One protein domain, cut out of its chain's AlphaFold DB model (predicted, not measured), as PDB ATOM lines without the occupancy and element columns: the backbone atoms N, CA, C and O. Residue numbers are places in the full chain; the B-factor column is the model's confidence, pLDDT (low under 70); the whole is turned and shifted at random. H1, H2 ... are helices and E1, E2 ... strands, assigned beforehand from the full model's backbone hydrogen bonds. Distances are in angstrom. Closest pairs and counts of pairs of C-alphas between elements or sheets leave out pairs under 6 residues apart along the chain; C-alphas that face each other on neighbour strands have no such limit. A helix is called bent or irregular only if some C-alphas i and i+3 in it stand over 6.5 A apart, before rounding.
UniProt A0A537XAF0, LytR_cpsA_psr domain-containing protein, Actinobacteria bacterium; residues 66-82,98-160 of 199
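What this domain is: This is residues 66 to 82 and 98 to 160 of the 199 residues of the protein "LytR_cpsA_psr domain-containing protein" of Actinobacteria bacterium (UniProt A0A537XAF0). A long three-stranded sheet, E1, E2 and E3, makes most of the length, and helix H1, sharply kinked, lies over one of its faces, between it and the small hairpin E4 and E5. The 80 printed residues run E1 E2 E3 E4 E5 H1; the sheet order is E1 - E2 - E3, and both sheets are antiparallel. The class is mixed, helices and strands. The whole is only just compact, close to loose, with a radius of gyration of the C-alphas of 13.6 A, and elongated, spanning 41 by 23 by 18 A.

How they stand to each other: E1, residues 75 to 82, is the antiparallel neighbour of E2, residues 99 to 108, with N 77 and O 105 at 2.8 A. E2 and E3, residues 113 to 119, form a hairpin, with N 104 and O 117 at 2.8 A. E4, residues 124 to 129, and E5, residues 133 to 138, form another, with N 127 and O 135 at 2.8 A. H1, residues 139 to 159, is on the three-stranded sheet, over E1 and E2, at a height over the sheet of 10.2 A. Its closest C-alphas to E4 are Ile 139 and Val 125, 5.8 A. H1 is irregular, C-alphas 145 and 148 being 9.5 A apart, with a kink of 143 degrees near residue 146; 14 of 17 O i to N i+4 pairs are within hydrogen-bond range. E3 and E4 are apart.

Where its parts are: E1 begins at C-alpha 75 (35.883, -35.167, -15.168) and is 22.3 A long. E2 measures 26.4 A, E3 19.3 A, E4 14.4 A and E5 15.3 A. H1, 12.8 A from first to last C-alpha, ends at C-alpha 159 (34.218, -45.397, -4.320).

The domain as a whole: The C-alphas farthest apart, Gly 112 and Gln 132, are 42.1 A apart. Residues 83 to 97 are not printed; C-alphas 82 and 98 are 5.7 A apart across this cut. The links that are printed whole are tight. Mean pLDDT of the printed part is 75.9, with residues 66 to 74, 81 to 82, 98 to 101 and 109 to 112 under 70.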
ATOM      1  N   LEU A  66      29.557 -37.209 -11.944       57.94
ATOM      2  CA  LEU A  66      29.928 -37.526 -10.577       57.94
ATOM      3  C   LEU A  66      30.766 -36.415  -9.977       57.94
ATOM      4  O   LEU A  66      30.505 -36.085  -8.825       57.94
ATOM      5  N   CYS A  67      31.683 -35.838 -10.753       57.47
ATOM      6  CA  CYS A  67      32.412 -34.620 -10.425       57.47
ATOM      7  C   CYS A  67      32.843 -33.949 -11.740       57.47
ATOM      8  O   CYS A  67      33.684 -34.500 -12.451       57.47
ATOM      9  N   THR A  68      32.275 -32.781 -12.039       54.44
ATOM     10  CA  THR A  68      32.848 -31.825 -12.990       54.44
ATOM     11  C   THR A  68      34.062 -31.213 -12.308       54.44
ATOM     12  O   THR A  68      33.923 -30.593 -11.248       54.44
ATOM     13  N   GLY A  69      35.262 -31.428 -12.841       55.84
ATOM     14  CA  GLY A  69      36.392 -30.570 -12.495       55.84
ATOM     15  C   GLY A  69      36.171 -29.162 -13.057       55.84
ATOM     16  O   GLY A  69      35.298 -28.962 -13.903       55.84
ATOM     17  N   ASP A  70      36.965 -28.182 -12.616       55.09
ATOM     18  CA  ASP A  70      37.075 -26.887 -13.311       55.09
ATOM     19  C   ASP A  70      37.306 -27.101 -14.823       55.09
ATOM     20  O   ASP A  70      37.811 -28.158 -15.208       55.09
ATOM     21  N   PRO A  71      36.972 -26.142 -15.707       51.91
ATOM     22  CA  PRO A  71      37.240 -26.278 -17.138       51.91
ATOM     23  C   PRO A  71      38.729 -26.584 -17.385       51.91
ATOM     24  O   PRO A  71      39.588 -25.728 -17.181       51.91
ATOM     25  N   GLY A  72      39.018 -27.823 -17.804       56.53
ATOM     26  CA  GLY A  72      40.376 -28.364 -17.954       56.53
ATOM     27  C   GLY A  72      40.837 -29.332 -16.853       56.53
ATOM     28  O   GLY A  72      41.975 -29.771 -16.904       56.53
ATOM     29  N   GLY A  73      39.995 -29.677 -15.879       62.66
ATOM     30  CA  GLY A  73      40.282 -30.648 -14.820       62.66
ATOM     31  C   GLY A  73      39.708 -32.041 -15.092       62.66
ATOM     32  O   GLY A  73      38.978 -32.263 -16.057       62.66
ATOM     33  N   ALA A  74      40.032 -32.996 -14.215       66.31
ATOM     34  CA  ALA A  74      39.542 -34.365 -14.334       66.31
ATOM     35  C   ALA A  74      38.017 -34.446 -14.155       66.31
ATOM     36  O   ALA A  74      37.486 -34.099 -13.098       66.31
ATOM     37  N   GLU A  75      37.328 -34.962 -15.167       72.50
ATOM     38  CA  GLU A  75      35.883 -35.167 -15.168       72.50
ATOM     39  C   GLU A  75      35.572 -36.643 -14.927       72.50
ATOM     40  O   GLU A  75      36.243 -37.543 -15.437       72.50
ATOM     41  N   THR A  76      34.559 -36.913 -14.110       73.81
ATOM     42  CA  THR A  76      34.083 -38.276 -13.877       73.81
ATOM     43  C   THR A  76      32.596 -38.363 -14.186       73.81
ATOM     44  O   THR A  76      31.781 -37.720 -13.531       73.81
ATOM     45  N   ILE A  77      32.240 -39.201 -15.155       77.88
ATOM     46  CA  ILE A  77      30.884 -39.389 -15.666       77.88
ATOM     47  C   ILE A  77      30.391 -40.779 -15.267       77.88
ATOM     48  O   ILE A  77      31.070 -41.780 -15.508       77.88
ATOM     49  N   MET A  78      29.191 -40.859 -14.686       75.81
ATOM     50  CA  MET A  78      28.492 -42.129 -14.504       75.81
ATOM     51  C   MET A  78      27.502 -42.350 -15.645       75.81
ATOM     52  O   MET A  78      26.662 -41.507 -15.954       75.81
ATOM     53  N   VAL A  79      27.586 -43.519 -16.263       77.38
ATOM     54  CA  VAL A  79      26.660 -43.972 -17.293       77.38
ATOM     55  C   VAL A  79      25.808 -45.080 -16.699       77.38
ATOM     56  O   VAL A  79      26.329 -46.105 -16.257       77.38
ATOM     57  N   ILE A  80      24.492 -44.874 -16.697       74.88
ATOM     58  CA  ILE A  80      23.523 -45.850 -16.203       74.88
ATOM     59  C   ILE A  80      22.673 -46.329 -17.376       74.88
ATOM     60  O   ILE A  80      21.957 -45.560 -18.020       74.88
ATOM     61  N   GLY A  81      22.761 -47.623 -17.661       67.06
ATOM     62  CA  GLY A  81      21.898 -48.295 -18.615       67.06
ATOM     63  C   GLY A  81      20.624 -48.761 -17.938       67.06
ATOM     64  O   GLY A  81      20.658 -49.734 -17.189       67.06
ATOM     65  N   SER A  82      19.516 -48.066 -18.197       62.22
ATOM     66  CA  SER A  82      18.188 -48.512 -17.779       62.22
ATOM     67  C   SER A  82      17.531 -49.276 -18.927       62.22
ATOM     68  O   SER A  82      17.184 -48.639 -19.927       62.22
ATOM     69  N   HIS A  98      14.888 -50.837 -13.888       60.31
ATOM     70  CA  HIS A  98      16.043 -51.684 -13.605       60.31
ATOM     71  C   HIS A  98      17.268 -51.137 -14.334       60.31
ATOM     72  O   HIS A  98      17.178 -50.729 -15.494       60.31
ATOM     73  N   SER A  99      18.400 -51.073 -13.630       63.09
ATOM     74  CA  SER A  99      19.681 -50.670 -14.212       63.09
ATOM     75  C   SER A  99      20.552 -51.904 -14.400       63.09
ATOM     76  O   SER A  99      21.147 -52.399 -13.443       63.09
ATOM     77  N   ASP A 100      20.628 -52.417 -15.625       64.44
ATOM     78  CA  ASP A 100      21.399 -53.630 -15.921       64.44
ATOM     79  C   ASP A 100      22.890 -53.354 -16.117       64.44
ATOM     80  O   ASP A 100      23.701 -54.279 -16.164       64.44
ATOM     81  N   THR A 101      23.297 -52.087 -16.215       68.69
ATOM     82  CA  THR A 101      24.705 -51.723 -16.395       68.69
ATOM     83  C   THR A 101      25.003 -50.352 -15.798       68.69
ATOM     84  O   THR A 101      24.329 -49.374 -16.112       68.69
ATOM     85  N   MET A 102      26.035 -50.267 -14.955       76.94
ATOM     86  CA  MET A 102      26.584 -49.005 -14.458       76.94
ATOM     87  C   MET A 102      28.066 -48.939 -14.812       76.94
ATOM     88  O   MET A 102      28.843 -49.814 -14.432       76.94
ATOM     89  N   MET A 103      28.455 -47.904 -15.545       81.19
ATOM     90  CA  MET A 103      29.840 -47.659 -15.928       81.19
ATOM     91  C   MET A 103      30.280 -46.300 -15.416       81.19
ATOM     92  O   MET A 103      29.551 -45.317 -15.511       81.19
ATOM     93  N   LEU A 104      31.489 -46.252 -14.887       79.56
ATOM     94  CA  LEU A 104      32.158 -45.043 -14.467       79.56
ATOM     95  C   LEU A 104      33.268 -44.733 -15.458       79.56
ATOM     96  O   LEU A 104      34.133 -45.575 -15.689       79.56
ATOM     97  N   VAL A 105      33.263 -43.529 -16.010       80.25
ATOM     98  CA  VAL A 105      34.297 -43.053 -16.925       80.25
ATOM     99  C   VAL A 105      34.954 -41.845 -16.287       80.25
ATOM    100  O   VAL A 105      34.290 -40.847 -16.030       80.25
ATOM    101  N   ARG A 106      36.254 -41.931 -16.017       78.75
ATOM    102  CA  ARG A 106      37.062 -40.801 -15.562       78.75
ATOM    103  C   ARG A 106      38.008 -40.392 -16.675       78.75
ATOM    104  O   ARG A 106      38.782 -41.222 -17.146       78.75
ATOM    105  N   MET A 107      37.956 -39.124 -17.050       75.06
ATOM    106  CA  MET A 107      38.840 -38.507 -18.027       75.06
ATOM    107  C   MET A 107      39.687 -37.473 -17.301       75.06
ATOM    108  O   MET A 107      39.149 -36.541 -16.714       75.06
ATOM    109  N   ASP A 108      41.002 -37.663 -17.295       75.75
ATOM    110  CA  ASP A 108      41.944 -36.710 -16.720       75.75
ATOM    111  C   ASP A 108      42.778 -36.070 -17.845       75.75
ATOM    112  O   ASP A 108      43.670 -36.730 -18.393       75.75
ATOM    113  N   PRO A 109      42.480 -34.817 -18.235       68.94
ATOM    114  CA  PRO A 109      43.205 -34.131 -19.300       68.94
ATOM    115  C   PRO A 109      44.638 -33.746 -18.897       68.94
ATOM    116  O   PRO A 109      45.483 -33.633 -19.783       68.94
ATOM    117  N   ASP A 110      44.943 -33.611 -17.599       68.69
ATOM    118  CA  ASP A 110      46.284 -33.246 -17.116       68.69
ATOM    119  C   ASP A 110      47.268 -34.414 -17.255       68.69
ATOM    120  O   ASP A 110      48.453 -34.225 -17.535       68.69
ATOM    121  N   THR A 111      46.781 -35.640 -17.047       68.62
ATOM    122  CA  THR A 111      47.598 -36.863 -17.116       68.62
ATOM    123  C   THR A 111      47.392 -37.666 -18.400       68.62
ATOM    124  O   THR A 111      48.133 -38.619 -18.645       68.62
ATOM    125  N   GLY A 112      46.404 -37.302 -19.227       68.69
ATOM    126  CA  GLY A 112      46.038 -38.020 -20.452       68.69
ATOM    127  C   GLY A 112      45.461 -39.416 -20.198       68.69
ATOM    128  O   GLY A 112      45.421 -40.244 -21.109       68.69
ATOM    129  N   GLN A 113      45.044 -39.714 -18.965       72.19
ATOM    130  CA  GLN A 113      44.555 -41.034 -18.581       72.19
ATOM    131  C   GLN A 113      43.029 -41.075 -18.617       72.19
ATOM    132  O   GLN A 113      42.342 -40.240 -18.027       72.19
ATOM    133  N   THR A 114      42.495 -42.087 -19.301       79.25
ATOM    134  CA  THR A 114      41.067 -42.410 -19.282       79.25
ATOM    135  C   THR A 114      40.879 -43.750 -18.590       79.25
ATOM    136  O   THR A 114      41.378 -44.770 -19.060       79.25
ATOM    137  N   SER A 115      40.145 -43.746 -17.482       80.44
ATOM    138  CA  SER A 115      39.876 -44.940 -16.682       80.44
ATOM    139  C   SER A 115      38.397 -45.277 -16.741       80.44
ATOM    140  O   SER A 115      37.548 -44.440 -16.434       80.44
ATOM    141  N   ILE A 116      38.091 -46.518 -17.116       82.88
ATOM    142  CA  ILE A 116      36.725 -47.039 -17.165       82.88
ATOM    143  C   ILE A 116      36.587 -48.111 -16.088       82.88
ATOM    144  O   ILE A 116      37.338 -49.084 -16.071       82.88
ATOM    145  N   LEU A 117      35.612 -47.945 -15.199       83.19
ATOM    146  CA  LEU A 117      35.276 -48.911 -14.160       83.19
ATOM    147  C   LEU A 117      33.830 -49.371 -14.339       83.19
ATOM    148  O   LEU A 117      32.894 -48.582 -14.233       83.19
ATOM    149  N   SER A 118      33.641 -50.664 -14.587       83.56
ATOM    150  CA  SER A 118      32.309 -51.271 -14.659       83.56
ATOM    151  C   SER A 118      31.874 -51.749 -13.276       83.56
ATOM    152  O   SER A 118      32.593 -52.515 -12.635       83.56
ATOM    153  N   ILE A 119      30.698 -51.316 -12.818       81.12
ATOM    154  CA  ILE A 119      30.124 -51.719 -11.531       81.12
ATOM    155  C   ILE A 119      29.026 -52.763 -11.791       81.12
ATOM    156  O   ILE A 119      28.024 -52.441 -12.438       81.12
ATOM    157  N   PRO A 120      29.163 -54.005 -11.290       80.19
ATOM    158  CA  PRO A 120      28.139 -55.030 -11.463       80.19
ATOM    159  C   PRO A 120      26.886 -54.726 -10.619       80.19
ATOM    160  O   PRO A 120      26.985 -54.289  -9.472       80.19
ATOM    161  N   ARG A 121      25.690 -55.018 -11.155       78.69
ATOM    162  CA  ARG A 121      24.378 -54.738 -10.518       78.69
ATOM    163  C   ARG A 121      24.128 -55.456  -9.185       78.69
ATOM    164  O   ARG A 121      23.283 -55.037  -8.393       78.69
ATOM    165  N   ASP A 122      24.835 -56.560  -8.961       80.56
ATOM    166  CA  ASP A 122      24.679 -57.428  -7.793       80.56
ATOM    167  C   ASP A 122      25.641 -57.071  -6.652       80.56
ATOM    168  O   ASP A 122      25.668 -57.760  -5.630       80.56
ATOM    169  N   LEU A 123      26.412 -55.985  -6.794       82.50
ATOM    170  CA  LEU A 123      27.289 -55.509  -5.733       82.50
ATOM    171  C   LEU A 123      26.458 -55.209  -4.478       82.50
ATOM    172  O   LEU A 123      25.527 -54.405  -4.523       82.50
ATOM    173  N   LYS A 124      26.783 -55.871  -3.363       86.75
ATOM    174  CA  LYS A 124      26.152 -55.612  -2.065       86.75
ATOM    175  C   LYS A 124      26.783 -54.384  -1.438       86.75
ATOM    176  O   LYS A 124      27.989 -54.348  -1.213       86.75
ATOM    177  N   VAL A 125      25.957 -53.385  -1.182       86.25
ATOM    178  CA  VAL A 125      26.388 -52.050  -0.792       86.25
ATOM    179  C   VAL A 125      25.480 -51.535   0.309       86.25
ATOM    180  O   VAL A 125      24.303 -51.892   0.384       86.25
ATOM    181  N   THR A 126      26.024 -50.695   1.180       86.88
ATOM    182  CA  THR A 126      25.213 -50.002   2.178       86.88
ATOM    183  C   THR A 126      24.565 -48.787   1.522       86.88
ATOM    184  O   THR A 126      25.244 -47.819   1.180       86.88
ATOM    185  N   ILE A 127      23.254 -48.863   1.331       85.12
ATOM    186  CA  ILE A 127      22.413 -47.820   0.750       85.12
ATOM    187  C   ILE A 127      21.795 -47.038   1.899       85.12
ATOM    188  O   ILE A 127      21.193 -47.626   2.794       85.12
ATOM    189  N   ASP A 128      21.928 -45.718   1.873       85.00
ATOM    190  CA  ASP A 128      21.281 -44.840   2.844       85.00
ATOM    191  C   ASP A 128      19.935 -44.375   2.289       85.00
ATOM    192  O   ASP A 128      19.865 -43.424   1.510       85.00
ATOM    193  N   VAL A 129      18.873 -45.120   2.598       80.38
ATOM    194  CA  VAL A 129      17.552 -44.842   2.038       80.38
ATOM    195  C   VAL A 129      16.919 -43.683   2.815       80.38
ATOM    196  O   VAL A 129      16.781 -43.778   4.043       80.38
ATOM    197  N   PRO A 130      16.480 -42.604   2.132       78.50
ATOM    198  CA  PRO A 130      15.810 -41.489   2.789       78.50
ATOM    199  C   PRO A 130      14.647 -41.987   3.652       78.50
ATOM    200  O   PRO A 130      13.813 -42.765   3.192       78.50
ATOM    201  N   HIS A 131      14.595 -41.540   4.907       77.75
ATOM    202  CA  HIS A 131      13.549 -41.886   5.884       77.75
ATOM    203  C   HIS A 131      13.509 -43.352   6.365       77.75
ATOM    204  O   HIS A 131      12.647 -43.682   7.174       77.75
ATOM    205  N   GLN A 132      14.427 -44.223   5.927       78.19
ATOM    206  CA  GLN A 132      14.498 -45.629   6.370       78.19
ATOM    207  C   GLN A 132      15.862 -46.025   6.958       78.19
ATOM    208  O   GLN A 132      15.963 -47.068   7.605       78.19
ATOM    209  N   GLY A 133      16.889 -45.190   6.766       80.25
ATOM    210  CA  GLY A 133      18.236 -45.403   7.288       80.25
ATOM    211  C   GLY A 133      19.087 -46.354   6.434       80.25
ATOM    212  O   GLY A 133      18.660 -46.800   5.363       80.25
ATOM    213  N   PRO A 134      20.314 -46.668   6.892       85.06
ATOM    214  CA  PRO A 134      21.254 -47.486   6.140       85.06
ATOM    215  C   PRO A 134      20.812 -48.952   6.090       85.06
ATOM    216  O   PRO A 134      20.617 -49.598   7.120       85.06
ATOM    217  N   ARG A 135      20.716 -49.506   4.881       83.12
ATOM    218  CA  ARG A 135      20.421 -50.920   4.614       83.12
ATOM    219  C   ARG A 135      21.494 -51.521   3.721       83.12
ATOM    220  O   ARG A 135      22.030 -50.843   2.853       83.12
ATOM    221  N   THR A 136      21.817 -52.795   3.927       86.44
ATOM    222  CA  THR A 136      22.781 -53.504   3.072       86.44
ATOM    223  C   THR A 136      22.027 -54.351   2.065       86.44
ATOM    224  O   THR A 136      21.505 -55.410   2.405       86.44
ATOM    225  N   GLU A 137      21.975 -53.886   0.822       86.50
ATOM    226  CA  GLU A 137      21.263 -54.550  -0.268       86.50
ATOM    227  C   GLU A 137      22.081 -54.489  -1.564       86.50
ATOM    228  O   GLU A 137      23.191 -53.956  -1.602       86.50
ATOM    229  N   LYS A 138      21.565 -55.090  -2.639       87.44
ATOM    230  CA  LYS A 138      22.183 -54.980  -3.965       87.44
ATOM    231  C   LYS A 138      22.110 -53.534  -4.443       87.44
ATOM    232  O   LYS A 138      21.086 -52.886  -4.264       87.44
ATOM    233  N   ILE A 139      23.134 -53.055  -5.136       83.38
ATOM    234  CA  ILE A 139      23.188 -51.680  -5.647       83.38
ATOM    235  C   ILE A 139      22.023 -51.336  -6.588       83.38
ATOM    236  O   ILE A 139      21.571 -50.193  -6.608       83.38
ATOM    237  N   ASN A 140      21.456 -52.325  -7.287       80.88
ATOM    238  CA  ASN A 140      20.228 -52.148  -8.068       80.88
ATOM    239  C   ASN A 140      19.044 -51.645  -7.215       80.88
ATOM    240  O   ASN A 140      18.222 -50.866  -7.688       80.88
ATOM    241  N   ALA A 141      18.977 -52.027  -5.935       83.19
ATOM    242  CA  ALA A 141      17.941 -51.555  -5.025       83.19
ATOM    243  C   ALA A 141      18.031 -50.038  -4.793       83.19
ATOM    244  O   ALA A 141      17.002 -49.385  -4.667       83.19
ATOM    245  N   ALA A 142      19.231 -49.439  -4.838       81.94
ATOM    246  CA  ALA A 142      19.395 -47.989  -4.698       81.94
ATOM    247  C   ALA A 142      18.693 -47.234  -5.835       81.94
ATOM    248  O   ALA A 142      18.074 -46.193  -5.611       81.94
ATOM    249  N   PHE A 143      18.745 -47.793  -7.045       78.25
ATOM    250  CA  PHE A 143      18.059 -47.241  -8.204       78.25
ATOM    251  C   PHE A 143      16.538 -47.444  -8.125       78.25
ATOM    252  O   PHE A 143      15.783 -46.532  -8.453       78.25
ATOM    253  N   THR A 144      16.078 -48.583  -7.605       76.69
ATOM    254  CA  THR A 144      14.650 -48.820  -7.337       76.69
ATOM    255  C   THR A 144      14.089 -47.884  -6.260       76.69
ATOM    256  O   THR A 144      12.997 -47.348  -6.428       76.69
ATOM    257  N   PHE A 145      14.824 -47.655  -5.166       79.81
ATOM    258  CA  PHE A 145      14.342 -46.862  -4.030       79.81
ATOM    259  C   PHE A 145      14.388 -45.354  -4.265       79.81
ATOM    260  O   PHE A 145      13.486 -44.641  -3.834       79.81
ATOM    261  N   GLY A 146      15.437 -44.849  -4.914       75.44
ATOM    262  CA  GLY A 146      15.658 -43.407  -5.047       75.44
ATOM    263  C   GLY A 146      16.170 -42.972  -6.414       75.44
ATOM    264  O   GLY A 146      16.681 -41.858  -6.547       75.44
ATOM    265  N   GLY A 147      16.039 -43.831  -7.425       78.06
ATOM    266  CA  GLY A 147      16.403 -43.520  -8.798       78.06
ATOM    267  C   GLY A 147      17.897 -43.284  -8.997       78.06
ATOM    268  O   GLY A 147      18.760 -43.788  -8.276       78.06
ATOM    269  N   ASP A 148      18.192 -42.475 -10.006       73.88
ATOM    270  CA  ASP A 148      19.536 -42.035 -10.369       73.88
ATOM    271  C   ASP A 148      20.263 -41.326  -9.221       73.88
ATOM    272  O   ASP A 148      21.417 -41.639  -8.942       73.88
ATOM    273  N   LYS A 149      19.593 -40.411  -8.515       77.69
ATOM    274  CA  LYS A 149      20.208 -39.612  -7.443       77.69
ATOM    275  C   LYS A 149      20.708 -40.466  -6.280       77.69
ATOM    276  O   LYS A 149      21.820 -40.247  -5.799       77.69
ATOM    277  N   LEU A 150      19.910 -41.437  -5.831       81.38
ATOM    278  CA  LEU A 150      20.301 -42.315  -4.726       81.38
ATOM    279  C   LEU A 150      21.370 -43.325  -5.158       81.38
ATOM    280  O   LEU A 150      22.316 -43.572  -4.407       81.38
ATOM    281  N   ALA A 151      21.265 -43.862  -6.376       80.94
ATOM    282  CA  ALA A 151      22.295 -44.727  -6.949       80.94
ATOM    283  C   ALA A 151      23.645 -43.998  -7.048       80.94
ATOM    284  O   ALA A 151      24.665 -44.520  -6.596       80.94
ATOM    285  N   LEU A 152      23.641 -42.754  -7.531       79.81
ATOM    286  CA  LEU A 152      24.823 -41.901  -7.620       79.81
ATOM    287  C   LEU A 152      25.444 -41.625  -6.246       79.81
ATOM    288  O   LEU A 152      26.652 -41.763  -6.072       79.81
ATOM    289  N   ALA A 153      24.628 -41.253  -5.256       81.44
ATOM    290  CA  ALA A 153      25.098 -41.005  -3.893       81.44
ATOM    291  C   ALA A 153      25.724 -42.264  -3.269       81.44
ATOM    292  O   ALA A 153      26.775 -42.190  -2.629       81.44
ATOM    293  N   THR A 154      25.117 -43.426  -3.517       85.69
ATOM    294  CA  THR A 154      25.625 -44.725  -3.065       85.69
ATOM    295  C   THR A 154      26.973 -45.038  -3.721       85.69
ATOM    296  O   THR A 154      27.931 -45.352  -3.020       85.69
ATOM    297  N   VAL A 155      27.099 -44.872  -5.043       82.44
ATOM    298  CA  VAL A 155      28.368 -45.071  -5.768       82.44
ATOM    299  C   VAL A 155      29.452 -44.102  -5.304       82.44
ATOM    300  O   VAL A 155      30.582 -44.534  -5.073       82.44
ATOM    301  N   ARG A 156      29.121 -42.823  -5.082       80.38
ATOM    302  CA  ARG A 156      30.063 -41.839  -4.523       80.38
ATOM    303  C   ARG A 156      30.625 -42.298  -3.182       80.38
ATOM    304  O   ARG A 156      31.835 -42.239  -2.970       80.38
ATOM    305  N   ARG A 157      29.755 -42.793  -2.299       82.06
ATOM    306  CA  ARG A 157      30.144 -43.295  -0.976       82.06
ATOM    307  C   ARG A 157      30.992 -44.563  -1.062       82.06
ATOM    308  O   ARG A 157      31.953 -44.686  -0.314       82.06
ATOM    309  N   LEU A 158      30.659 -45.482  -1.968       82.06
ATOM    310  CA  LEU A 158      31.388 -46.742  -2.147       82.06
ATOM    311  C   LEU A 158      32.795 -46.543  -2.691       82.06
ATOM    312  O   LEU A 158      33.731 -47.186  -2.228       82.06
ATOM    313  N   LEU A 159      32.935 -45.667  -3.682       79.56
ATOM    314  CA  LEU A 159      34.218 -45.397  -4.320       79.56
ATOM    315  C   LEU A 159      35.050 -44.370  -3.547       79.56
ATOM    316  O   LEU A 159      36.183 -44.096  -3.932       79.56
ATOM    317  N   GLY A 160      34.492 -43.774  -2.486       73.00
ATOM    318  CA  GLY A 160      35.156 -42.728  -1.712       73.00
ATOM    319  C   GLY A 160      35.531 -41.505  -2.551       73.00
ATOM    320  O   GLY A 160      36.405 -40.737  -2.153       73.00
TER     321      GLY A 160